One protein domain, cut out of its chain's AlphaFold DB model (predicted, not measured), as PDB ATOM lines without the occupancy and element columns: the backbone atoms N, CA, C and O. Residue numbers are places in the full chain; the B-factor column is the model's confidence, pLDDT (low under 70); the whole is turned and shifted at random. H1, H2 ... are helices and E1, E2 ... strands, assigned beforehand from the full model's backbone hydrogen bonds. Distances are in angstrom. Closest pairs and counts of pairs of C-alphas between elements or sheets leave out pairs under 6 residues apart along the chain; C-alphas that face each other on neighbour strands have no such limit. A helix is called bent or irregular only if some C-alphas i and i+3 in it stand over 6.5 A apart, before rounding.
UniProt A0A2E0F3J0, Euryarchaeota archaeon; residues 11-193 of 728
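AT A GLANCE: This is residues 11 to 193 of the 728 residues of a protein of Euryarchaeota archaeon (UniProt A0A2E0F3J0). Two antiparallel sheets of four strands, E1 E2 E9 E8 and E3 E4 E7 E6, lie face to face as a sandwich, their strands running nearly in line. At one end of the sandwich is a looser part with H1, H2, H3 and the small hairpin E10 and E11; from there a long link runs back to E12, which pairs antiparallel with E5 beside the edge strands E1 and E6. The printed part has 183 residues, with nine named strands, then three named helices, then three named strands; the class is mixed, helices and strands. The whole is compact, with a radius of gyration of the C-alphas of 17.4 A, yet elongated, spanning 57 by 33 by 33 A.

HOW THE PARTS SIT: One sheet, twisted, runs E1 (residues 11 to 19), E2 (23 to 30), E9 (107 to 114), E8 (94 to 101). Within hydrogen-bond range are N 16 and O 27 in the hairpin E1 and E2, N 26 and O 110 between E2 and E9, and N 98 and O 111 in the hairpin E8 and E9, each 2.8 A apart. The other sheet runs E3 (39 to 43), E4 (48 to 54), E7 (83 to 90), E6 (72 to 80). Here the pairs within hydrogen-bond range include N 52 and O 40 in the hairpin E3 and E4, 2.7 A apart, N 51 and O 86 between E4 and E7, 2.8 A apart, and N 78 and O 85 in the hairpin E6 and E7, 2.8 A apart. The two sheets make a sandwich, two sheets face to face, with best planes 18 degrees apart and facing parts 10.0 A centre to centre. E5 (62 to 64) and E12 (191 to 193) are antiparallel neighbours, with N 192 and O 63 at 3.3 A. The closest C-alphas of E1 and E12 are those of Asp 14 and Leu 191, 5.9 A. H1 (118 to 131), H2 (135 to 138) and H3 (151 to 162) are not on either sheet of the sandwich. H1 and H3 are close but not clearly touching, closest at the C-alphas of Leu 124 and Glu 161, 7.2 A. In the hairpin E10 (167 to 170) and E11 (173 to 176), N 168 and O 175 are 2.9 A apart; the closest C-alphas of H3 and E10 are those of Ala 158 and Phe 168, 6.9 A. In H1 and H3 every O i to N i+4 pair is within hydrogen-bond range; H2 is too short for one.

IN THESE COORDINATES: E1 begins at C-alpha 11 (35.954, -17.108, 10.195) and is 25.1 A long; E6 is 23.9 A. H1, 19.7 A, begins at C-alpha 118 (-3.459, -16.472, 18.596). H2 is irregular, with C-alphas 135 and 138 7.1 A apart. E12 ends at C-alpha 193 (28.524, -20.253, -1.673).

THE WHOLE: The C-alphas farthest apart, those of Asp 81 and Lys 130, are 57.1 A apart. The printed part has no cut. The links H2 to H3 and E11 to E12 are long. The mean pLDDT of the printed part is 76.6; 49 residues are under 70, among them 60 to 67 and 116 to 144.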
ATOM      1  N   ILE A  11      36.667 -17.289  11.455       88.31
ATOM      2  CA  ILE A  11      35.954 -17.108  10.195       88.31
ATOM      3  C   ILE A  11      34.527 -17.625  10.362       88.31
ATOM      4  O   ILE A  11      34.295 -18.766  10.763       88.31
ATOM      5  N   LEU A  12      33.556 -16.786  10.003       88.69
ATOM      6  CA  LEU A  12      32.149 -17.162   9.957       88.69
ATOM      7  C   LEU A  12      31.904 -18.157   8.810       88.69
ATOM      8  O   LEU A  12      32.029 -17.821   7.632       88.69
ATOM      9  N   ASN A  13      31.529 -19.390   9.138       87.25
ATOM     10  CA  ASN A  13      31.264 -20.434   8.154       87.25
ATOM     11  C   ASN A  13      29.853 -20.326   7.588       87.25
ATOM     12  O   ASN A  13      29.689 -20.231   6.367       87.25
ATOM     13  N   ASP A  14      28.844 -20.337   8.452       87.06
ATOM     14  CA  ASP A  14      27.450 -20.177   8.056       87.06
ATOM     15  C   ASP A  14      26.643 -19.485   9.155       87.06
ATOM     16  O   ASP A  14      26.981 -19.527  10.335       87.06
ATOM     17  N   VAL A  15      25.547 -18.853   8.747       88.00
ATOM     18  CA  VAL A  15      24.472 -18.457   9.649       88.00
ATOM     19  C   VAL A  15      23.222 -19.126   9.118       88.00
ATOM     20  O   VAL A  15      22.833 -18.905   7.972       88.00
ATOM     21  N   SER A  16      22.566 -19.937   9.932       89.00
ATOM     22  CA  SER A  16      21.303 -20.568   9.565       89.00
ATOM     23  C   SER A  16      20.221 -20.232  10.575       89.00
ATOM     24  O   SER A  16      20.494 -19.900  11.724       89.00
ATOM     25  N   TYR A  17      18.961 -20.277  10.152       90.12
ATOM     26  CA  TYR A  17      17.846 -20.042  11.061       90.12
ATOM     27  C   TYR A  17      16.719 -21.054  10.877       90.12
ATOM     28  O   TYR A  17      16.474 -21.567   9.780       90.12
ATOM     29  N   SER A  18      15.998 -21.316  11.965       87.00
ATOM     30  CA  SER A  18      14.771 -22.108  11.976       87.00
ATOM     31  C   SER A  18      13.685 -21.413  12.796       87.00
ATOM     32  O   SER A  18      13.932 -20.806  13.839       87.00
ATOM     33  N   VAL A  19      12.449 -21.473  12.301       85.75
ATOM     34  CA  VAL A  19      11.291 -20.882  12.985       85.75
ATOM     35  C   VAL A  19      10.643 -21.951  13.859       85.75
ATOM     36  O   VAL A  19      10.254 -23.009  13.361       85.75
ATOM     37  N   LYS A  20      10.521 -21.672  15.155       83.50
ATOM     38  CA  LYS A  20       9.852 -22.512  16.158       83.50
ATOM     39  C   LYS A  20       8.530 -21.858  16.580       83.50
ATOM     40  O   LYS A  20       8.246 -20.720  16.203       83.50
ATOM     41  N   GLN A  21       7.682 -22.570  17.323       75.69
ATOM     42  CA  GLN A  21       6.412 -22.001  17.801       75.69
ATOM     43  C   GLN A  21       6.629 -20.860  18.804       75.69
ATOM     44  O   GLN A  21       5.970 -19.825  18.708       75.69
ATOM     45  N   ASN A  22       7.597 -21.019  19.708       74.56
ATOM     46  CA  ASN A  22       7.923 -20.060  20.764       74.56
ATOM     47  C   ASN A  22       9.046 -19.067  20.405       74.56
ATOM     48  O   ASN A  22       9.438 -18.257  21.243       74.56
ATOM     49  N   GLY A  23       9.569 -19.087  19.177       85.56
ATOM     50  CA  GLY A  23      10.684 -18.212  18.820       85.56
ATOM     51  C   GLY A  23      11.345 -18.499  17.480       85.56
ATOM     52  O   GLY A  23      10.879 -19.309  16.677       85.56
ATOM     53  N   VAL A  24      12.462 -17.820  17.245       87.62
ATOM     54  CA  VAL A  24      13.355 -18.044  16.107       87.62
ATOM     55  C   VAL A  24      14.704 -18.494  16.646       87.62
ATOM     56  O   VAL A  24      15.301 -17.806  17.467       87.62
ATOM     57  N   MET A  25      15.181 -19.641  16.177       87.56
ATOM     58  CA  MET A  25      16.505 -20.162  16.499       87.56
ATOM     59  C   MET A  25      17.461 -19.787  15.372       87.56
ATOM     60  O   MET A  25      17.167 -20.064  14.208       87.56
ATOM     61  N   VAL A  26      18.581 -19.167  15.716       89.62
ATOM     62  CA  VAL A  26      19.648 -18.781  14.795       89.62
ATOM     63  C   VAL A  26      20.906 -19.523  15.209       89.62
ATOM     64  O   VAL A  26      21.356 -19.387  16.340       89.62
ATOM     65  N   ASN A  27      21.451 -20.316  14.298       89.69
ATOM     66  CA  ASN A  27      22.701 -21.033  14.484       89.69
ATOM     67  C   ASN A  27      23.792 -20.282  13.727       89.69
ATOM     68  O   ASN A  27      23.600 -19.909  12.569       89.69
ATOM     69  N   ILE A  28      24.909 -20.053  14.394       90.81
ATOM     70  CA  ILE A  28      26.055 -19.321  13.877       90.81
ATOM     71  C   ILE A  28      27.239 -20.263  13.982       90.81
ATOM     72  O   ILE A  28      27.620 -20.629  15.090       90.81
ATOM     73  N   ASP A  29      27.788 -20.661  12.844       90.25
ATOM     74  CA  ASP A  29      28.879 -21.623  12.770       90.25
ATOM     75  C   ASP A  29      30.183 -20.894  12.443       90.25
ATOM     76  O   ASP A  29      30.246 -20.104  11.497       90.25
ATOM     77  N   TYR A  30      31.238 -21.194  13.197       89.81
ATOM     78  CA  TYR A  30      32.584 -20.648  13.010       89.81
ATOM     79  C   TYR A  30      33.554 -21.750  12.577       89.81
ATOM     80  O   TYR A  30      33.205 -22.932  12.531       89.81
ATOM     81  N   ASP A  31      34.784 -21.383  12.236       89.19
ATOM     82  CA  ASP A  31      35.892 -22.324  12.045       89.19
ATOM     83  C   ASP A  31      36.582 -22.699  13.370       89.19
ATOM     84  O   ASP A  31      36.983 -23.848  13.561       89.19
ATOM     85  N   VAL A  32      36.672 -21.745  14.294       89.25
ATOM     86  CA  VAL A  32      37.310 -21.845  15.608       89.25
ATOM     87  C   VAL A  32      36.320 -21.351  16.673       89.25
ATOM     88  O   VAL A  32      35.594 -20.387  16.423       89.25
ATOM     89  N   PRO A  33      36.230 -22.006  17.849       87.69
ATOM     90  CA  PRO A  33      35.392 -21.521  18.946       87.69
ATOM     91  C   PRO A  33      35.821 -20.124  19.406       87.69
ATOM     92  O   PRO A  33      37.013 -19.825  19.455       87.69
ATOM     93  N   ILE A  34      34.835 -19.305  19.772       87.50
ATOM     94  CA  ILE A  34      35.013 -17.947  20.302       87.50
ATOM     95  C   ILE A  34      34.583 -17.884  21.769       87.50
ATOM     96  O   ILE A  34      33.737 -18.677  22.202       87.50
ATOM     97  N   ASP A  35      35.164 -16.956  22.529       86.25
ATOM     98  CA  ASP A  35      34.848 -16.784  23.944       86.25
ATOM     99  C   ASP A  35      33.494 -16.085  24.147       86.25
ATOM    100  O   ASP A  35      33.008 -15.334  23.305       86.25
ATOM    101  N   ASP A  36      32.862 -16.340  25.297       83.38
ATOM    102  CA  ASP A  36      31.542 -15.780  25.620       83.38
ATOM    103  C   ASP A  36      31.570 -14.243  25.701       83.38
ATOM    104  O   ASP A  36      30.595 -13.585  25.338       83.38
ATOM    105  N   ASP A  37      32.698 -13.678  26.142       86.19
ATOM    106  CA  ASP A  37      32.908 -12.230  26.260       86.19
ATOM    107  C   ASP A  37      33.029 -11.542  24.884       86.19
ATOM    108  O   ASP A  37      32.814 -10.332  24.778       86.19
ATOM    109  N   ASP A  38      33.290 -12.314  23.822       88.25
ATOM    110  CA  ASP A  38      33.389 -11.830  22.443       88.25
ATOM    111  C   ASP A  38      32.024 -11.763  21.735       88.25
ATOM    112  O   ASP A  38      31.935 -11.357  20.573       88.25
ATOM    113  N   ILE A  39      30.936 -12.136  22.419       87.56
ATOM    114  CA  ILE A  39      29.580 -12.155  21.866       87.56
ATOM    115  C   ILE A  39      28.696 -11.148  22.601       87.56
ATOM    116  O   ILE A  39      28.287 -11.346  23.744       87.56
ATOM    117  N   ILE A  40      28.301 -10.083  21.905       84.38
ATOM    118  CA  ILE A  40      27.469  -9.018  22.471       84.38
ATOM    119  C   ILE A  40      26.128  -8.977  21.746       84.38
ATOM    120  O   ILE A  40      26.052  -8.628  20.571       84.38
ATOM    121  N   GLY A  41      25.044  -9.292  22.452       84.69
ATOM    122  CA  GLY A  41      23.679  -9.191  21.928       84.69
ATOM    123  C   GLY A  41      22.905  -8.023  22.530       84.69
ATOM    124  O   GLY A  41      23.046  -7.744  23.720       84.69
ATOM    125  N   TRP A  42      22.032  -7.390  21.748       79.12
ATOM    126  CA  TRP A  42      21.017  -6.456  22.245       79.12
ATOM    127  C   TRP A  42      19.759  -6.459  21.363       79.12
ATOM    128  O   TRP A  42      19.815  -6.728  20.165       79.12
ATOM    129  N   LYS A  43      18.596  -6.151  21.954       82.69
ATOM    130  CA  LYS A  43      17.318  -6.017  21.228       82.69
ATOM    131  C   LYS A  43      16.876  -4.557  21.138       82.69
ATOM    132  O   LYS A  43      17.057  -3.787  22.077       82.69
ATOM    133  N   SER A  44      16.220  -4.198  20.042       76.38
ATOM    134  CA  SER A  44      15.477  -2.945  19.888       76.38
ATOM    135  C   SER A  44      13.977  -3.196  20.045       76.38
ATOM    136  O   SER A  44      13.434  -4.205  19.589       76.38
ATOM    137  N   ASP A  45      13.280  -2.205  20.597       67.38
ATOM    138  CA  ASP A  45      11.819  -2.060  20.569       67.38
ATOM    139  C   ASP A  45      11.221  -2.145  19.150       67.38
ATOM    140  O   ASP A  45      10.042  -2.470  18.967       67.38
ATOM    141  N   ARG A  46      12.037  -1.894  18.118       75.19
ATOM    142  CA  ARG A  46      11.630  -1.927  16.714       75.19
ATOM    143  C   ARG A  46      11.530  -3.321  16.099       75.19
ATOM    144  O   ARG A  46      11.105  -3.410  14.949       75.19
ATOM    145  N   GLY A  47      11.806  -4.384  16.857       79.81
ATOM    146  CA  GLY A  47      11.779  -5.760  16.348       79.81
ATOM    147  C   GLY A  47      13.126  -6.225  15.792       79.81
ATOM    148  O   GLY A  47      13.172  -7.232  15.090       79.81
ATOM    149  N   TRP A  48      14.203  -5.488  16.086       85.19
ATOM    150  CA  TRP A  48      15.566  -5.870  15.725       85.19
ATOM    151  C   TRP A  48      16.263  -6.577  16.883       85.19
ATOM    152  O   TRP A  48      16.172  -6.127  18.026       85.19
ATOM    153  N   VAL A  49      16.999  -7.636  16.571       88.19
ATOM    154  CA  VAL A  49      18.035  -8.207  17.433       88.19
ATOM    155  C   VAL A  49      19.369  -7.986  16.748       88.19
ATOM    156  O   VAL A  49      19.528  -8.354  15.587       88.19
ATOM    157  N   TYR A  50      20.298  -7.373  17.463       90.31
ATOM    158  CA  TYR A  50      21.655  -7.129  17.015       90.31
ATOM    159  C   TYR A  50      22.597  -8.021  17.804       90.31
ATOM    160  O   TYR A  50      22.478  -8.136  19.023       90.31
ATOM    161  N   LEU A  51      23.533  -8.637  17.101       91.19
ATOM    162  CA  LEU A  51      24.578  -9.469  17.662       91.19
ATOM    163  C   LEU A  51      25.910  -9.001  17.085       91.19
ATOM    164  O   LEU A  51      26.055  -8.911  15.873       91.19
ATOM    165  N   THR A  52      26.861  -8.680  17.946       89.81
ATOM    166  CA  THR A  52      28.228  -8.311  17.580       89.81
ATOM    167  C   THR A  52      29.143  -9.448  17.995       89.81
ATOM    168  O   THR A  52      29.101  -9.873  19.148       89.81
ATOM    169  N   LEU A  53      29.924  -9.942  17.045       91.12
ATOM    170  CA  LEU A  53      30.866 -11.039  17.205       91.12
ATOM    171  C   LEU A  53      32.276 -10.467  17.054       91.12
ATOM    172  O   LEU A  53      32.686 -10.122  15.942       91.12
ATOM    173  N   LEU A  54      32.986 -10.303  18.166       88.38
ATOM    174  CA  LEU A  54      34.347  -9.768  18.198       88.38
ATOM    175  C   LEU A  54      35.341 -10.825  17.709       88.38
ATOM    176  O   LEU A  54      35.181 -12.015  17.965       88.38
ATOM    177  N   GLY A  55      36.348 -10.403  16.948       86.19
ATOM    178  CA  GLY A  55      37.363 -11.303  16.398       86.19
ATOM    179  C   GLY A  55      36.850 -12.275  15.330       86.19
ATOM    180  O   GLY A  55      37.611 -13.141  14.903       86.19
ATOM    181  N   VAL A  56      35.597 -12.133  14.875       89.38
ATOM    182  CA  VAL A  56      35.001 -12.938  13.799       89.38
ATOM    183  C   VAL A  56      34.955 -12.132  12.506       89.38
ATOM    184  O   VAL A  56      34.478 -10.997  12.498       89.38
ATOM    185  N   ARG A  57      35.409 -12.736  11.405       88.25
ATOM    186  CA  ARG A  57      35.384 -12.159  10.053       88.25
ATOM    187  C   ARG A  57      34.418 -12.887   9.141       88.25
ATOM    188  O   ARG A  57      34.295 -14.114   9.198       88.25
ATOM    189  N   THR A  58      33.798 -12.144   8.231       82.69
ATOM    190  CA  THR A  58      32.923 -12.750   7.228       82.69
ATOM    191  C   THR A  58      33.709 -13.290   6.027       82.69
ATOM    192  O   THR A  58      34.750 -12.750   5.632       82.69
ATOM    193  N   PRO A  59      33.234 -14.375   5.396       75.62
ATOM    194  CA  PRO A  59      33.843 -14.877   4.180       75.62
ATOM    195  C   PRO A  59      33.508 -13.929   3.023       75.62
ATOM    196  O   PRO A  59      32.357 -13.825   2.605       75.62
ATOM    197  N   LYS A  60      34.539 -13.302   2.442       67.38
ATOM    198  CA  LYS A  60      34.436 -12.316   1.341       67.38
ATOM    199  C   LYS A  60      33.670 -12.792   0.090       67.38
ATOM    200  O   LYS A  60      33.301 -11.967  -0.735       67.38
ATOM    201  N   ASN A  61      33.430 -14.100  -0.045       59.81
ATOM    202  CA  ASN A  61      32.826 -14.753  -1.216       59.81
ATOM    203  C   ASN A  61      31.432 -15.349  -0.932       59.81
ATOM    204  O   ASN A  61      31.039 -16.323  -1.578       59.81
ATOM    205  N   LYS A  62      30.720 -14.877   0.101       61.62
ATOM    206  CA  LYS A  62      29.356 -15.338   0.385       61.62
ATOM    207  C   LYS A  62      28.402 -14.162   0.489       61.62
ATOM    208  O   LYS A  62      28.494 -13.347   1.400       61.62
ATOM    209  N   SER A  63      27.447 -14.104  -0.432       58.66
ATOM    210  CA  SER A  63      26.369 -13.118  -0.385       58.66
ATOM    211  C   SER A  63      25.244 -13.588   0.541       58.66
ATOM    212  O   SER A  63      24.818 -14.748   0.483       58.66
ATOM    213  N   ALA A  64      24.726 -12.678   1.370       64.19
ATOM    214  CA  ALA A  64      23.561 -12.939   2.207       64.19
ATOM    215  C   ALA A  64      22.293 -13.093   1.348       64.19
ATOM    216  O   ALA A  64      22.033 -12.313   0.428       64.19
ATOM    217  N   THR A  65      21.475 -14.101   1.647       63.81
ATOM    218  CA  THR A  65      20.173 -14.273   0.989       63.81
ATOM    219  C   THR A  65      19.221 -13.122   1.319       63.81
ATOM    220  O   THR A  65      19.131 -12.678   2.456       63.81
ATOM    221  N   THR A  66      18.482 -12.636   0.319       61.59
ATOM    222  CA  THR A  66      17.585 -11.471   0.448       61.59
ATOM    223  C   THR A  66      16.097 -11.835   0.541       61.59
ATOM    224  O   THR A  66      15.280 -10.996   0.913       61.59
ATOM    225  N   ASN A  67      15.726 -13.091   0.261       62.84
ATOM    226  CA  ASN A  67      14.328 -13.534   0.192       62.84
ATOM    227  C   ASN A  67      13.848 -14.171   1.505       62.84
ATOM    228  O   ASN A  67      13.719 -15.394   1.615       62.84
ATOM    229  N   PHE A  68      13.530 -13.339   2.496       74.19
ATOM    230  CA  PHE A  68      12.904 -13.780   3.745       74.19
ATOM    231  C   PHE A  68      11.371 -13.721   3.638       74.19
ATOM    232  O   PHE A  68      10.797 -12.708   3.244       74.19
ATOM    233  N   LYS A  69      10.686 -14.813   3.999       65.00
ATOM    234  CA  LYS A  69       9.216 -14.882   4.117       65.00
ATOM    235  C   LYS A  69       8.837 -15.476   5.477       65.00
ATOM    236  O   LYS A  69       9.421 -16.486   5.881       65.00
ATOM    237  N   GLY A  70       7.843 -14.892   6.151       76.25
ATOM    238  CA  GLY A  70       7.297 -15.379   7.427       76.25
ATOM    239  C   GLY A  70       7.679 -14.523   8.645       76.25
ATOM    240  O   GLY A  70       7.588 -13.299   8.598       76.25
ATOM    241  N   THR A  71       8.055 -15.170   9.757       81.19
ATOM    242  CA  THR A  71       8.385 -14.506  11.038       81.19
ATOM    243  C   THR A  71       9.643 -13.639  10.954       81.19
ATOM    244  O   THR A  71       9.702 -12.588  11.587       81.19
ATOM    245  N   VAL A  72      10.631 -14.059  10.163       87.00
ATOM    246  CA  VAL A  72      11.854 -13.294   9.891       87.00
ATOM    247  C   VAL A  72      11.615 -12.428   8.660       87.00
ATOM    248  O   VAL A  72      11.234 -12.948   7.611       87.00
ATOM    249  N   ARG A  73      11.828 -11.116   8.792       84.94
ATOM    250  CA  ARG A  73      11.650 -10.131   7.716       84.94
ATOM    251  C   ARG A  73      12.950  -9.821   6.995       84.94
ATOM    252  O   ARG A  73      12.942  -9.636   5.784       84.94
ATOM    253  N   LYS A  74      14.045  -9.698   7.741       85.69
ATOM    254  CA  LYS A  74      15.357  -9.366   7.187       85.69
ATOM    255  C   LYS A  74      16.449  -9.884   8.108       85.69
ATOM    256  O   LYS A  74      16.299  -9.796   9.321       85.69
ATOM    257  N   ILE A  75      17.535 -10.372   7.530       87.31
ATOM    258  CA  ILE A  75      18.794 -10.588   8.238       87.31
ATOM    259  C   ILE A  75      19.868  -9.818   7.473       87.31
ATOM    260  O   ILE A  75      19.903  -9.872   6.244       87.31
ATOM    261  N   VAL A  76      20.673  -9.046   8.192       87.31
ATOM    262  CA  VAL A  76      21.793  -8.259   7.668       87.31
ATOM    263  C   VAL A  76      23.052  -8.732   8.375       87.31
ATOM    264  O   VAL A  76      23.022  -8.937   9.586       87.31
ATOM    265  N   ILE A  77      24.115  -8.940   7.610       87.88
ATOM    266  CA  ILE A  77      25.439  -9.290   8.113       87.88
ATOM    267  C   ILE A  77      26.378  -8.207   7.594       87.88
ATOM    268  O   ILE A  77      26.510  -8.068   6.379       87.88
ATOM    269  N   ASP A  78      26.987  -7.466   8.511       85.31
ATOM    270  CA  ASP A  78      27.946  -6.405   8.227       85.31
ATOM    271  C   ASP A  78      29.305  -6.794   8.827       85.31
ATOM    272  O   ASP A  78      29.386  -7.210   9.983       85.31
ATOM    273  N   ASP A  79      30.369  -6.683   8.035       84.69
ATOM    274  CA  ASP A  79      31.739  -7.015   8.442       84.69
ATOM    275  C   ASP A  79      32.524  -5.734   8.743       84.69
ATOM    276  O   ASP A  79      32.517  -4.794   7.944       84.69
ATOM    277  N   PHE A  80      33.210  -5.706   9.881       85.31
ATOM    278  CA  PHE A  80      34.097  -4.629  10.319       85.31
ATOM    279  C   PHE A  80      35.498  -5.196  10.578       85.31
ATOM    280  O   PHE A  80      35.669  -6.398  10.761       85.31
ATOM    281  N   ASP A  81      36.512  -4.330  10.650       76.75
ATOM    282  CA  ASP A  81      37.929  -4.735  10.712       76.75
ATOM    283  C   ASP A  81      38.252  -5.777  11.810       76.75
ATOM    284  O   ASP A  81      39.104  -6.659  11.611       76.75
ATOM    285  N   GLU A  82      37.532  -5.697  12.935       84.38
ATOM    286  CA  GLU A  82      37.701  -6.535  14.131       84.38
ATOM    287  C   GLU A  82      36.414  -7.235  14.601       84.38
ATOM    288  O   GLU A  82      36.441  -7.943  15.605       84.38
ATOM    289  N   SER A  83      35.275  -7.048  13.925       87.88
ATOM    290  CA  SER A  83      34.015  -7.650  14.377       87.88
ATOM    291  C   SER A  83      33.016  -7.845  13.249       87.88
ATOM    292  O   SER A  83      32.939  -7.031  12.339       87.88
ATOM    293  N   THR A  84      32.174  -8.863  13.365       89.75
ATOM    294  CA  THR A  84      31.012  -9.044  12.492       89.75
ATOM    295  C   THR A  84      29.742  -8.665  13.251       89.75
ATOM    296  O   THR A  84      29.522  -9.136  14.367       89.75
ATOM    297  N   GLN A  85      28.875  -7.849  12.654       89.69
ATOM    298  CA  GLN A  85      27.548  -7.549  13.192       89.69
ATOM    299  C   GLN A  85      26.460  -8.279  12.411       89.69
ATOM    300  O   GLN A  85      26.376  -8.212  11.189       89.69
ATOM    301  N   LEU A  86      25.578  -8.951  13.141       90.31
ATOM    302  CA  LEU A  86      24.391  -9.623  12.637       90.31
ATOM    303  C   LEU A  86      23.153  -8.888  13.157       90.31
ATOM    304  O   LEU A  86      22.935  -8.799  14.363       90.31
ATOM    305  N   ALA A  87      22.313  -8.390  12.254       89.62
ATOM    306  CA  ALA A  87      21.054  -7.738  12.590       89.62
ATOM    307  C   ALA A  87      19.868  -8.530  12.029       89.62
ATOM    308  O   ALA A  87      19.735  -8.716  10.821       89.62
ATOM    309  N   ILE A  88      18.968  -8.970  12.906       90.69
ATOM    310  CA  ILE A  88      17.798  -9.786  12.569       90.69
ATOM    311  C   ILE A  88      16.533  -8.981  12.854       90.69
ATOM    312  O   ILE A  88      16.261  -8.622  13.996       90.69
ATOM    313  N   LEU A  89      15.732  -8.725  11.821       90.12
ATOM    314  CA  LEU A  89      14.427  -8.078  11.917       90.12
ATOM    315  C   LEU A  89      13.313  -9.122  11.911       90.12
ATOM    316  O   LEU A  89      13.161  -9.878  10.945       90.12
ATOM    317  N   LEU A  90      12.484  -9.110  12.950       88.19
ATOM    318  CA  LEU A  90      11.307  -9.963  13.067       88.19
ATOM    319  C   LEU A  90      10.009  -9.192  12.787       88.19
ATOM    320  O   LEU A  90       9.890  -8.001  13.065       88.19
ATOM    321  N   ASN A  91       9.012  -9.904  12.258       84.56
ATOM    322  CA  ASN A  91       7.640  -9.411  12.075       84.56
ATOM    323  C   ASN A  91       6.778  -9.550  13.340       84.56
ATOM    324  O   ASN A  91       5.652  -9.062  13.376       84.56
ATOM    325  N   LYS A  92       7.290 -10.242  14.360       79.69
ATOM    326  CA  LYS A  92       6.637 -10.438  15.656       79.69
ATOM    327  C   LYS A  92       7.357  -9.637  16.743       79.69
ATOM    328  O   LYS A  92       8.566  -9.424  16.614       79.69
ATOM    329  N   PRO A  93       6.660  -9.231  17.817       77.00
ATOM    330  CA  PRO A  93       7.318  -8.618  18.962       77.00
ATOM    331  C   PRO A  93       8.282  -9.610  19.629       77.00
ATOM    332  O   PRO A  93       8.003 -10.808  19.739       77.00
ATOM    333  N   ILE A  94       9.435  -9.082  20.040       79.88
ATOM    334  CA  ILE A  94      10.511  -9.827  20.698       79.88
ATOM    335  C   ILE A  94      10.306  -9.740  22.208       79.88
ATOM    336  O   ILE A  94      10.406  -8.653  22.784       79.88
ATOM    337  N   LEU A  95      10.080 -10.888  22.844       77.44
ATOM    338  CA  LEU A  95       9.984 -11.004  24.300       77.44
ATOM    339  C   LEU A  95      11.381 -10.848  24.921       77.44
ATOM    340  O   LEU A  95      11.621 -10.014  25.790       77.44
ATOM    341  N   GLY A  96      12.345 -11.585  24.378       76.31
ATOM    342  CA  GLY A  96      13.735 -11.607  24.819       76.31
ATOM    343  C   GLY A  96      14.577 -12.484  23.902       76.31
ATOM    344  O   GLY A  96      14.098 -12.936  22.862       76.31
ATOM    345  N   TYR A  97      15.822 -12.733  24.284       84.06
ATOM    346  CA  TYR A  97      16.698 -13.666  23.584       84.06
ATOM    347  C   TYR A  97      17.651 -14.345  24.568       84.06
ATOM    348  O   TYR A  97      17.998 -13.761  25.593       84.06
ATOM    349  N   ASP A  98      18.079 -15.552  24.216       82.12
ATOM    350  CA  ASP A  98      19.136 -16.302  24.886       82.12
ATOM    351  C   ASP A  98      20.280 -16.552  23.905       82.12
ATOM    352  O   ASP A  98      20.046 -16.827  22.725       82.12
ATOM    353  N   ILE A  99      21.513 -16.486  24.399       83.31
ATOM    354  CA  ILE A  99      22.721 -16.835  23.650       83.31
ATOM    355  C   ILE A  99      23.329 -18.054  24.331       83.31
ATOM    356  O   ILE A  99      23.603 -18.037  25.529       83.31
ATOM    357  N   ILE A 100      23.506 -19.121  23.564       83.12
ATOM    358  CA  ILE A 100      24.085 -20.382  24.006       83.12
ATOM    359  C   ILE A 100      25.353 -20.582  23.196       83.12
ATOM    360  O   ILE A 100      25.310 -20.918  22.012       83.12
ATOM    361  N   ASN A 101      26.479 -20.354  23.852       84.94
ATOM    362  CA  ASN A 101      27.793 -20.600  23.299       84.94
ATOM    363  C   ASN A 101      28.457 -21.744  24.069       84.94
ATOM    364  O   ASN A 101      28.165 -21.974  25.246       84.94
ATOM    365  N   SER A 102      29.317 -22.502  23.398       77.62
ATOM    366  CA  SER A 102      30.053 -23.597  24.022       77.62
ATOM    367  C   SER A 102      31.536 -23.426  23.743       77.62
ATOM    368  O   SER A 102      31.970 -23.423  22.596       77.62
ATOM    369  N   LYS A 103      32.324 -23.358  24.819       72.56
ATOM    370  CA  LYS A 103      33.773 -23.099  24.782       72.56
ATOM    371  C   LYS A 103      34.573 -24.100  23.942       72.56
ATOM    372  O   LYS A 103      35.707 -23.828  23.573       72.56
ATOM    373  N   GLY A 104      34.015 -25.285  23.688       72.81
ATOM    374  CA  GLY A 104      34.682 -26.364  22.955       72.81
ATOM    375  C   GLY A 104      34.157 -26.602  21.542       72.81
ATOM    376  O   GLY A 104      34.692 -27.466  20.851       72.81
ATOM    377  N   THR A 105      33.110 -25.897  21.109       81.19
ATOM    378  CA  THR A 105      32.480 -26.121  19.800       81.19
ATOM    379  C   THR A 105      32.441 -24.820  19.008       81.19
ATOM    380  O   THR A 105      32.014 -23.812  19.563       81.19
ATOM    381  N   PRO A 106      32.829 -24.822  17.722       85.38
ATOM    382  CA  PRO A 106      32.850 -23.624  16.891       85.38
ATOM    383  C   PRO A 106      31.437 -23.265  16.402       85.38
ATOM    384  O   PRO A 106      31.150 -23.284  15.209       85.38
ATOM    385  N   GLY A 107      30.533 -22.978  17.338       86.31
ATOM    386  CA  GLY A 107      29.173 -22.575  17.021       86.31
ATOM    387  C   GLY A 107      28.437 -21.951  18.201       86.31
ATOM    388  O   GLY A 107      28.541 -22.413  19.339       86.31
ATOM    389  N   THR A 108      27.664 -20.911  17.905       87.50
ATOM    390  CA  THR A 108      26.781 -20.214  18.841       87.50
ATOM    391  C   THR A 108      25.340 -20.352  18.381       87.50
ATOM    392  O   THR A 108      25.016 -20.176  17.207       87.50
ATOM    393  N   ILE A 109      24.444 -20.610  19.325       88.31
ATOM    394  CA  ILE A 109      23.005 -20.631  19.089       88.31
ATOM    395  C   ILE A 109      22.393 -19.406  19.758       88.31
ATOM    396  O   ILE A 109      22.525 -19.212  20.963       88.31
ATOM    397  N   VAL A 110      21.667 -18.600  18.990       87.31
ATOM    398  CA  VAL A 110      20.866 -17.485  19.498       87.31
ATOM    399  C   VAL A 110      19.395 -17.843  19.358       87.31
ATOM    400  O   VAL A 110      18.897 -18.067  18.255       87.31
ATOM    401  N   PHE A 111      18.676 -17.884  20.473       87.56
ATOM    402  CA  PHE A 111      17.240 -18.122  20.471       87.56
ATOM    403  C   PHE A 111      16.488 -16.839  20.794       87.56
ATOM    404  O   PHE A 111      16.632 -16.286  21.878       87.56
ATOM    405  N   ILE A 112      15.674 -16.363  19.855       86.44
ATOM    406  CA  ILE A 112      14.880 -15.144  19.998       86.44
ATOM    407  C   ILE A 112      13.448 -15.537  20.353       86.44
ATOM    408  O   ILE A 112      12.726 -16.097  19.526       86.44
ATOM    409  N   HIS A 113      13.026 -15.214  21.572       81.50
ATOM    410  CA  HIS A 113      11.683 -15.489  22.073       81.50
ATOM    411  C   HIS A 113      10.673 -14.549  21.417       81.50
ATOM    412  O   HIS A 113      10.804 -13.323  21.487       81.50
ATOM    413  N   THR A 114       9.637 -15.116  20.802       81.38
ATOM    414  CA  THR A 114       8.566 -14.352  20.139       81.38
ATOM    415  C   THR A 114       7.199 -14.778  20.641       81.38
ATOM    416  O   THR A 114       7.027 -15.905  21.100       81.38
ATOM    417  N   GLU A 115       6.200 -13.917  20.471       74.00
ATOM    418  CA  GLU A 115       4.810 -14.267  20.763       74.00
ATOM    419  C   GLU A 115       4.298 -15.501  19.993       74.00
ATOM    420  O   GLU A 115       4.545 -15.686  18.788       74.00
ATOM    421  N   MET A 116       3.509 -16.317  20.698       68.56
ATOM    422  CA  MET A 116       2.813 -17.489  20.155       68.56
ATOM    423  C   MET A 116       1.667 -17.084  19.218       68.56
ATOM    424  O   MET A 116       1.205 -15.940  19.217       68.56
ATOM    425  N   LYS A 117       1.177 -18.013  18.385       69.38
ATOM    426  CA  LYS A 117       0.031 -17.711  17.511       69.38
ATOM    427  C   LYS A 117      -1.251 -17.576  18.335       69.38
ATOM    428  O   LYS A 117      -1.473 -18.322  19.283       69.38
ATOM    429  N   LYS A 118      -2.166 -16.696  17.913       66.12
ATOM    430  CA  LYS A 118      -3.459 -16.472  18.596       66.12
ATOM    431  C   LYS A 118      -4.276 -17.751  18.803       66.12
ATOM    432  O   LYS A 118      -4.901 -17.905  19.845       66.12
ATOM    433  N   SER A 119      -4.263 -18.663  17.829       64.44
ATOM    434  CA  SER A 119      -4.944 -19.961  17.915       64.44
ATOM    435  C   SER A 119      -4.370 -20.851  19.020       64.44
ATOM    436  O   SER A 119      -5.121 -21.497  19.741       64.44
ATOM    437  N   GLU A 120      -3.047 -20.843  19.186       64.62
ATOM    438  CA  GLU A 120      -2.337 -21.599  20.223       64.62
ATOM    439  C   GLU A 120      -2.580 -20.962  21.597       64.62
ATOM    440  O   GLU A 120      -2.907 -21.656  22.553       64.62
ATOM    441  N   VAL A 121      -2.551 -19.627  21.685       64.94
ATOM    442  CA  VAL A 121      -2.908 -18.896  22.913       64.94
ATOM    443  C   VAL A 121      -4.355 -19.174  23.328       64.94
ATOM    444  O   VAL A 121      -4.623 -19.342  24.513       64.94
ATOM    445  N   ALA A 122      -5.300 -19.235  22.384       60.94
ATOM    446  CA  ALA A 122      -6.694 -19.561  22.676       60.94
ATOM    447  C   ALA A 122      -6.846 -20.995  23.204       60.94
ATOM    448  O   ALA A 122      -7.527 -21.197  24.207       60.94
ATOM    449  N   TYR A 123      -6.154 -21.955  22.584       65.62
ATOM    450  CA  TYR A 123      -6.094 -23.338  23.054       65.62
ATOM    451  C   TYR A 123      -5.521 -23.433  24.477       65.62
ATOM    452  O   TYR A 123      -6.134 -24.044  25.350       65.62
ATOM    453  N   LEU A 124      -4.406 -22.745  24.754       62.53
ATOM    454  CA  LEU A 124      -3.804 -22.692  26.089       62.53
ATOM    455  C   LEU A 124      -4.722 -22.016  27.111       62.53
ATOM    456  O   LEU A 124      -4.868 -22.514  28.221       62.53
ATOM    457  N   LYS A 125      -5.388 -20.912  26.747       62.97
ATOM    458  CA  LYS A 125      -6.379 -20.247  27.610       62.97
ATOM    459  C   LYS A 125      -7.545 -21.181  27.939       62.97
ATOM    460  O   LYS A 125      -7.975 -21.231  29.087       62.97
ATOM    461  N   GLU A 126      -8.049 -21.933  26.963       63.66
ATOM    462  CA  GLU A 126      -9.115 -22.913  27.179       63.66
ATOM    463  C   GLU A 126      -8.659 -24.051  28.101       63.66
ATOM    464  O   GLU A 126      -9.399 -24.453  28.998       63.66
ATOM    465  N   HIS A 127      -7.429 -24.531  27.923       59.88
ATOM    466  CA  HIS A 127      -6.839 -25.570  28.759       59.88
ATOM    467  C   HIS A 127      -6.604 -25.087  30.200       59.88
ATOM    468  O   HIS A 127      -7.030 -25.752  31.139       59.88
ATOM    469  N   ILE A 128      -6.059 -23.878  30.394       57.62
ATOM    470  CA  ILE A 128      -5.901 -23.243  31.716       57.62
ATOM    471  C   ILE A 128      -7.261 -23.067  32.403       57.62
ATOM    472  O   ILE A 128      -7.384 -23.334  33.595       57.62
ATOM    473  N   ASN A 129      -8.299 -22.662  31.669       59.38
ATOM    474  CA  ASN A 129      -9.645 -22.528  32.230       59.38
ATOM    475  C   ASN A 129     -10.249 -23.877  32.663       59.38
ATOM    476  O   ASN A 129     -11.089 -23.895  33.561       59.38
ATOM    477  N   LYS A 130      -9.844 -24.994  32.040       58.72
ATOM    478  CA  LYS A 130     -10.301 -26.352  32.384       58.72
ATOM    479  C   LYS A 130      -9.480 -26.992  33.512       58.72
ATOM    480  O   LYS A 130     -10.065 -27.643  34.369       58.72
ATOM    481  N   GLU A 131      -8.160 -26.804  33.518       58.19
ATOM    482  CA  GLU A 131      -7.223 -27.485  34.430       58.19
ATOM    483  C   GLU A 131      -6.698 -26.597  35.575       58.19
ATOM    484  O   GLU A 131      -6.054 -27.083  36.504       58.19
ATOM    485  N   GLY A 132      -6.997 -25.296  35.557       47.97
ATOM    486  CA  GLY A 132      -6.849 -24.380  36.691       47.97
ATOM    487  C   GLY A 132      -5.419 -24.022  37.105       47.97
ATOM    488  O   GLY A 132      -5.248 -23.306  38.091       47.97
ATOM    489  N   THR A 133      -4.384 -24.475  36.392       48.44
ATOM    490  CA  THR A 133      -2.987 -24.186  36.750       48.44
ATOM    491  C   THR A 133      -2.311 -23.304  35.704       48.44
ATOM    492  O   THR A 133      -2.156 -23.662  34.541       48.44
ATOM    493  N   SER A 134      -1.916 -22.100  36.126       43.44
ATOM    494  CA  SER A 134      -1.091 -21.219  35.302       43.44
ATOM    495  C   SER A 134       0.367 -21.666  35.358       43.44
ATOM    496  O   SER A 134       1.054 -21.511  36.371       43.44
ATOM    497  N   VAL A 135       0.837 -22.200  34.238       42.53
ATOM    498  CA  VAL A 135       2.212 -22.664  34.020       42.53
ATOM    499  C   VAL A 135       3.224 -21.508  34.061       42.53
ATOM    500  O   VAL A 135       4.391 -21.683  34.418       42.53
ATOM    501  N   PHE A 136       2.770 -20.288  33.767       39.38
ATOM    502  CA  PHE A 136       3.634 -19.124  33.562       39.38
ATOM    503  C   PHE A 136       3.886 -18.290  34.822       39.38
ATOM    504  O   PHE A 136       4.651 -17.331  34.762       39.38
ATOM    505  N   ASN A 137       3.386 -18.703  35.998       35.75
ATOM    506  CA  ASN A 137       3.757 -18.119  37.304       35.75
ATOM    507  C   ASN A 137       5.273 -18.205  37.625       35.75
ATOM    508  O   ASN A 137       5.722 -17.765  38.684       35.75
ATOM    509  N   ARG A 138       6.075 -18.775  36.719       39.91
ATOM    510  CA  ARG A 138       7.531 -18.904  36.803       39.91
ATOM    511  C   ARG A 138       8.279 -18.138  35.698       39.91
ATOM    512  O   ARG A 138       9.506 -18.181  35.672       39.91
ATOM    513  N   ALA A 139       7.582 -17.428  34.809       36.16
ATOM    514  CA  ALA A 139       8.175 -16.712  33.679       36.16
ATOM    515  C   ALA A 139       8.700 -15.333  34.105       36.16
ATOM    516  O   ALA A 139       8.203 -14.287  33.708       36.16
ATOM    517  N   LYS A 140       9.731 -15.344  34.948       40.56
ATOM    518  CA  LYS A 140      10.638 -14.200  35.104       40.56
ATOM    519  C   LYS A 140      12.061 -14.507  34.679       40.56
ATOM    520  O   LYS A 140      12.973 -13.727  34.928       40.56
ATOM    521  N   THR A 141      12.259 -15.664  34.072       40.56
ATOM    522  CA  THR A 141      13.515 -15.996  33.433       40.56
ATOM    523  C   THR A 141      13.277 -15.829  31.952       40.56
ATOM    524  O   THR A 141      12.459 -16.548  31.390       40.56
ATOM    525  N   SER A 142      14.006 -14.912  31.332       49.84
ATOM    526  CA  SER A 142      14.173 -14.769  29.883       49.84
ATOM    527  C   SER A 142      14.715 -16.030  29.189       49.84
ATOM    528  O   SER A 142      15.089 -15.943  28.033       49.84
ATOM    529  N   GLY A 143      14.763 -17.157  29.907       59.09
ATOM    530  CA  GLY A 143      15.329 -18.433  29.517       59.09
ATOM    531  C   GLY A 143      14.262 -19.467  29.176       59.09
ATOM    532  O   GLY A 143      13.079 -19.314  29.491       59.09
ATOM    533  N   PHE A 144      14.710 -20.568  28.585       69.94
ATOM    534  CA  PHE A 144      13.868 -21.700  28.211       69.94
ATOM    535  C   PHE A 144      13.050 -22.268  29.391       69.94
ATOM    536  O   PHE A 144      13.542 -22.338  30.525       69.94
ATOM    537  N   PRO A 145      11.806 -22.727  29.148       71.69
ATOM    538  CA  PRO A 145      11.005 -23.412  30.159       71.69
ATOM    539  C   PRO A 145      11.740 -24.638  30.717       71.69
ATOM    540  O   PRO A 145      12.142 -25.514  29.953       71.69
ATOM    541  N   LYS A 146      11.911 -24.698  32.047       78.88
ATOM    542  CA  LYS A 146      12.655 -25.773  32.730       78.88
ATOM    543  C   LYS A 146      11.734 -26.809  33.361       78.88
ATOM    544  O   LYS A 146      11.006 -26.496  34.317       78.88
ATOM    545  N   TYR A 147      11.862 -28.053  32.915       77.50
ATOM    546  CA  TYR A 147      11.119 -29.203  33.430       77.50
ATOM    547  C   TYR A 147      12.082 -30.190  34.098       77.50
ATOM    548  O   TYR A 147      12.782 -30.929  33.425       77.50
ATOM    549  N   ASN A 148      12.138 -30.215  35.432       72.44
ATOM    550  CA  ASN A 148      13.184 -30.946  36.177       72.44
ATOM    551  C   ASN A 148      12.721 -32.320  36.713       72.44
ATOM    552  O   ASN A 148      13.147 -32.754  37.780       72.44
ATOM    553  N   THR A 149      11.773 -32.964  36.038       80.50
ATOM    554  CA  THR A 149      11.186 -34.259  36.438       80.50
ATOM    555  C   THR A 149      11.870 -35.421  35.705       80.50
ATOM    556  O   THR A 149      13.027 -35.314  35.330       80.50
ATOM    557  N   ASN A 150      11.182 -36.544  35.478       84.75
ATOM    558  CA  ASN A 150      11.606 -37.542  34.490       84.75
ATOM    559  C   ASN A 150      11.495 -36.945  33.074       84.75
ATOM    560  O   ASN A 150      10.532 -36.222  32.825       84.75
ATOM    561  N   PHE A 151      12.421 -37.265  32.162       81.75
ATOM    562  CA  PHE A 151      12.407 -36.804  30.769       81.75
ATOM    563  C   PHE A 151      11.078 -37.074  30.062       81.75
ATOM    564  O   PHE A 151      10.555 -36.165  29.435       81.75
ATOM    565  N   LYS A 152      10.487 -38.269  30.211       83.25
ATOM    566  CA  LYS A 152       9.194 -38.584  29.574       83.25
ATOM    567  C   LYS A 152       8.098 -37.637  30.059       83.25
ATOM    568  O   LYS A 152       7.440 -36.985  29.264       83.25
ATOM    569  N   TYR A 153       7.985 -37.479  31.375       81.25
ATOM    570  CA  TYR A 153       7.022 -36.552  31.966       81.25
ATOM    571  C   TYR A 153       7.336 -35.089  31.623       81.25
ATOM    572  O   TYR A 153       6.426 -34.300  31.414       81.25
ATOM    573  N   ALA A 154       8.615 -34.715  31.558       79.56
ATOM    574  CA  ALA A 154       9.059 -33.381  31.175       79.56
ATOM    575  C   ALA A 154       8.700 -33.072  29.719       79.56
ATOM    576  O   ALA A 154       8.195 -31.992  29.448       79.56
ATOM    577  N   PHE A 155       8.912 -34.028  28.815       85.50
ATOM    578  CA  PHE A 155       8.538 -33.937  27.412       85.50
ATOM    579  C   PHE A 155       7.021 -33.877  27.249       85.50
ATOM    580  O   PHE A 155       6.536 -32.953  26.611       85.50
ATOM    581  N   ASP A 156       6.269 -34.791  27.871       81.94
ATOM    582  CA  ASP A 156       4.803 -34.816  27.798       81.94
ATOM    583  C   ASP A 156       4.212 -33.510  28.342       81.94
ATOM    584  O   ASP A 156       3.340 -32.896  27.728       81.94
ATOM    585  N   LYS A 157       4.743 -33.024  29.468       79.81
ATOM    586  CA  LYS A 157       4.349 -31.746  30.055       79.81
ATOM    587  C   LYS A 157       4.701 -30.570  29.144       79.81
ATOM    588  O   LYS A 157       3.833 -29.755  28.858       79.81
ATOM    589  N   ALA A 158       5.930 -30.508  28.635       77.94
ATOM    590  CA  ALA A 158       6.349 -29.471  27.695       77.94
ATOM    591  C   ALA A 158       5.505 -29.491  26.415       77.94
ATOM    592  O   ALA A 158       5.136 -28.439  25.907       77.94
ATOM    593  N   ARG A 159       5.163 -30.678  25.907       81.81
ATOM    594  CA  ARG A 159       4.325 -30.867  24.725       81.81
ATOM    595  C   ARG A 159       2.899 -30.379  24.961       81.81
ATOM    596  O   ARG A 159       2.345 -29.725  24.080       81.81
ATOM    597  N   ASN A 160       2.329 -30.658  26.129       78.00
ATOM    598  CA  ASN A 160       0.995 -30.189  26.500       78.00
ATOM    599  C   ASN A 160       0.958 -28.664  26.693       78.00
ATOM    600  O   ASN A 160       0.002 -28.013  26.281       78.00
ATOM    601  N   GLU A 161       2.006 -28.087  27.288       74.19
ATOM    602  CA  GLU A 161       2.046 -26.669  27.660       74.19
ATOM    603  C   GLU A 161       2.544 -25.740  26.541       74.19
ATOM    604  O   GLU A 161       2.127 -24.585  26.475       74.19
ATOM    605  N   LEU A 162       3.439 -26.211  25.666       72.56
ATOM    606  CA  LEU A 162       4.054 -25.409  24.598       72.56
ATOM    607  C   LEU A 162       3.580 -25.796  23.194       72.56
ATOM    608  O   LEU A 162       3.791 -25.024  22.264       72.56
ATOM    609  N   GLY A 163       2.957 -26.965  23.029       73.94
ATOM    610  CA  GLY A 163       2.566 -27.488  21.723       73.94
ATOM    611  C   GLY A 163       3.727 -28.112  20.926       73.94
ATOM    612  O   GLY A 163       4.829 -28.299  21.453       73.94
ATOM    613  N   PRO A 164       3.483 -28.505  19.659       81.00
ATOM    614  CA  PRO A 164       4.515 -29.019  18.755       81.00
ATOM    615  C   PRO A 164       5.620 -28.007  18.438       81.00
ATOM    616  O   PRO A 164       5.410 -26.812  18.509       81.00
ATOM    617  N   ASN A 165       6.790 -28.448  17.980       81.88
ATOM    618  CA  ASN A 165       7.835 -27.574  17.425       81.88
ATOM    619  C   ASN A 165       8.228 -26.380  18.328       81.88
ATOM    620  O   ASN A 165       8.498 -25.277  17.840       81.88
ATOM    621  N   ALA A 166       8.256 -26.602  19.642       82.44
ATOM    622  CA  ALA A 166       8.719 -25.662  20.658       82.44
ATOM    623  C   ALA A 166       9.999 -26.182  21.333       82.44
ATOM    624  O   ALA A 166      10.288 -27.378  21.285       82.44
ATOM    625  N   ILE A 167      10.772 -25.284  21.950       81.75
ATOM    626  CA  ILE A 167      12.017 -25.627  22.666       81.75
ATOM    627  C   ILE A 167      11.827 -25.507  24.181       81.75
ATOM    628  O   ILE A 167      11.259 -24.519  24.653       81.75
ATOM    629  N   PHE A 168      12.349 -26.482  24.930       81.50
ATOM    630  CA  PHE A 168      12.419 -26.479  26.393       81.50
ATOM    631  C   PHE A 168      13.785 -26.952  26.911       81.50
ATOM    632  O   PHE A 168      14.535 -27.615  26.199       81.50
ATOM    633  N   GLU A 169      14.097 -26.632  28.167       81.88
ATOM    634  CA  GLU A 169      15.314 -27.074  28.852       81.88
ATOM    635  C   GLU A 169      15.005 -28.218  29.829       81.88
ATOM    636  O   GLU A 169      14.080 -28.148  30.646       81.88
ATOM    637  N   TYR A 170      15.827 -29.262  29.779       81.62
ATOM    638  CA  TYR A 170      15.809 -30.389  30.703       81.62
ATOM    639  C   TYR A 170      17.237 -30.714  31.140       81.62
ATOM    640  O   TYR A 170      18.098 -31.014  30.317       81.62
ATOM    641  N   ASN A 171      17.492 -30.650  32.449       75.56
ATOM    642  CA  ASN A 171      18.802 -30.931  33.053       75.56
ATOM    643  C   ASN A 171      19.984 -30.198  32.381       75.56
ATOM    644  O   ASN A 171      21.062 -30.767  32.239       75.56
ATOM    645  N   GLY A 172      19.784 -28.940  31.975       69.19
ATOM    646  CA  GLY A 172      20.815 -28.115  31.333       69.19
ATOM    647  C   GLY A 172      20.988 -28.343  29.829       69.19
ATOM    648  O   GLY A 172      21.760 -27.621  29.208       69.19
ATOM    649  N   ASN A 173      20.251 -29.284  29.234       76.00
ATOM    650  CA  ASN A 173      20.234 -29.529  27.791       76.00
ATOM    651  C   ASN A 173      18.923 -29.027  27.171       76.00
ATOM    652  O   ASN A 173      17.876 -29.025  27.824       76.00
ATOM    653  N   LEU A 174      18.968 -28.628  25.900       78.69
ATOM    654  CA  LEU A 174      17.798 -28.157  25.152       78.69
ATOM    655  C   LEU A 174      17.186 -29.287  24.331       78.69
ATOM    656  O   LEU A 174      17.895 -30.031  23.658       78.69
ATOM    657  N   TYR A 175      15.860 -29.371  24.360       83.00
ATOM    658  CA  TYR A 175      15.082 -30.372  23.640       83.00
ATOM    659  C   TYR A 175      13.915 -29.724  22.900       83.00
ATOM    660  O   TYR A 175      13.379 -28.693  23.313       83.00
ATOM    661  N   THR A 176      13.504 -30.350  21.799       85.50
ATOM    662  CA  THR A 176      12.328 -29.951  21.021       85.50
ATOM    663  C   THR A 176      11.125 -30.811  21.376       85.50
ATOM    664  O   THR A 176      11.271 -32.016  21.562       85.50
ATOM    665  N   THR A 177       9.925 -30.238  21.377       83.12
ATOM    666  CA  THR A 177       8.668 -30.958  21.642       83.12
ATOM    667  C   THR A 177       8.145 -31.767  20.446       83.12
ATOM    668  O   THR A 177       6.962 -32.082  20.415       83.12
ATOM    669  N   ASN A 178       8.960 -32.100  19.439       82.69
ATOM    670  CA  ASN A 178       8.518 -32.853  18.253       82.69
ATOM    671  C   ASN A 178       8.517 -34.366  18.500       82.69
ATOM    672  O   ASN A 178       9.456 -34.895  19.094       82.69
ATOM    673  N   HIS A 179       7.492 -35.062  18.003       76.12
ATOM    674  CA  HIS A 179       7.504 -36.527  17.936       76.12
ATOM    675  C   HIS A 179       8.285 -37.012  16.702       76.12
ATOM    676  O   HIS A 179       8.280 -36.327  15.673       76.12
ATOM    677  N   PRO A 180       8.923 -38.198  16.757       67.88
ATOM    678  CA  PRO A 180       9.562 -38.797  15.588       67.88
ATOM    679  C   PRO A 180       8.514 -39.030  14.486       67.88
ATOM    680  O   PRO A 180       7.584 -39.808  14.666       67.88
ATOM    681  N   GLY A 181       8.638 -38.307  13.367       61.62
ATOM    682  CA  GLY A 181       7.687 -38.319  12.244       61.62
ATOM    683  C   GLY A 181       7.023 -36.965  11.956       61.62
ATOM    684  O   GLY A 181       6.526 -36.742  10.853       61.62
ATOM    685  N   GLU A 182       7.067 -36.018  12.897       74.06
ATOM    686  CA  GLU A 182       6.631 -34.642  12.648       74.06
ATOM    687  C   GLU A 182       7.721 -33.883  11.872       74.06
ATOM    688  O   GLU A 182       8.872 -33.814  12.304       74.06
ATOM    689  N   LYS A 183       7.380 -33.320  10.702       59.56
ATOM    690  CA  LYS A 183       8.346 -32.592   9.860       59.56
ATOM    691  C   LYS A 183       8.875 -31.360  10.598       59.56
ATOM    692  O   LYS A 183       8.112 -30.449  10.922       59.56
ATOM    693  N   GLU A 184      10.188 -31.311  10.810       60.50
ATOM    694  CA  GLU A 184      10.858 -30.124  11.333       60.50
ATOM    695  C   GLU A 184      10.753 -28.950  10.352       60.50
ATOM    696  O   GLU A 184      10.676 -29.120   9.131       60.50
ATOM    697  N   THR A 185      10.748 -27.726  10.882       60.78
ATOM    698  CA  THR A 185      10.849 -26.535  10.042       60.78
ATOM    699  C   THR A 185      12.208 -26.513   9.350       60.78
ATOM    700  O   THR A 185      13.243 -26.530  10.007       60.78
ATOM    701  N   ILE A 186      12.182 -26.470   8.015       65.00
ATOM    702  CA  ILE A 186      13.373 -26.477   7.153       65.00
ATOM    703  C   ILE A 186      14.346 -25.385   7.623       65.00
ATOM    704  O   ILE A 186      13.977 -24.205   7.652       65.00
ATOM    705  N   THR A 187      15.567 -25.782   7.988       68.50
ATOM    706  CA  THR A 187      16.663 -24.860   8.299       68.50
ATOM    707  C   THR A 187      17.048 -24.101   7.035       68.50
ATOM    708  O   THR A 187      17.214 -24.677   5.960       68.50
ATOM    709  N   LYS A 188      17.144 -22.776   7.140       74.62
ATOM    710  CA  LYS A 188      17.504 -21.908   6.014       74.62
ATOM    711  C   LYS A 188      18.876 -21.306   6.270       74.62
ATOM    712  O   LYS A 188      19.021 -20.517   7.201       74.62
ATOM    713  N   SER A 189      19.852 -21.687   5.449       79.25
ATOM    714  CA  SER A 189      21.179 -21.064   5.419       79.25
ATOM    715  C   SER A 189      21.090 -19.665   4.802       79.25
ATOM    716  O   SER A 189      20.361 -19.443   3.829       79.25
ATOM    717  N   ILE A 190      21.786 -18.708   5.410       78.06
ATOM    718  CA  ILE A 190      21.776 -17.293   5.033       78.06
ATOM    719  C   ILE A 190      22.928 -16.984   4.079       78.06
ATOM    720  O   ILE A 190      22.754 -16.117   3.222       78.06
ATOM    721  N   LEU A 191      24.058 -17.692   4.177       77.38
ATOM    722  CA  LEU A 191      25.234 -17.474   3.341       77.38
ATOM    723  C   LEU A 191      25.254 -18.459   2.159       77.38
ATOM    724  O   LEU A 191      25.445 -19.660   2.333       77.38
ATOM    725  N   LYS A 192      25.099 -17.958   0.926       66.88
ATOM    726  CA  LYS A 192      25.260 -18.780  -0.290       66.88
ATOM    727  C   LYS A 192      26.735 -18.882  -0.680       66.88
ATOM    728  O   LYS A 192      27.446 -17.884  -0.643       66.88
ATOM    729  N   SER A 193      27.194 -20.068  -1.080       48.38
ATOM    730  CA  SER A 193      28.524 -20.253  -1.673       48.38
ATOM    731  C   SER A 193      28.511 -19.901  -3.162       48.38
ATOM    732  O   SER A 193      27.760 -20.515  -3.920       48.38
TER     733      SER A 193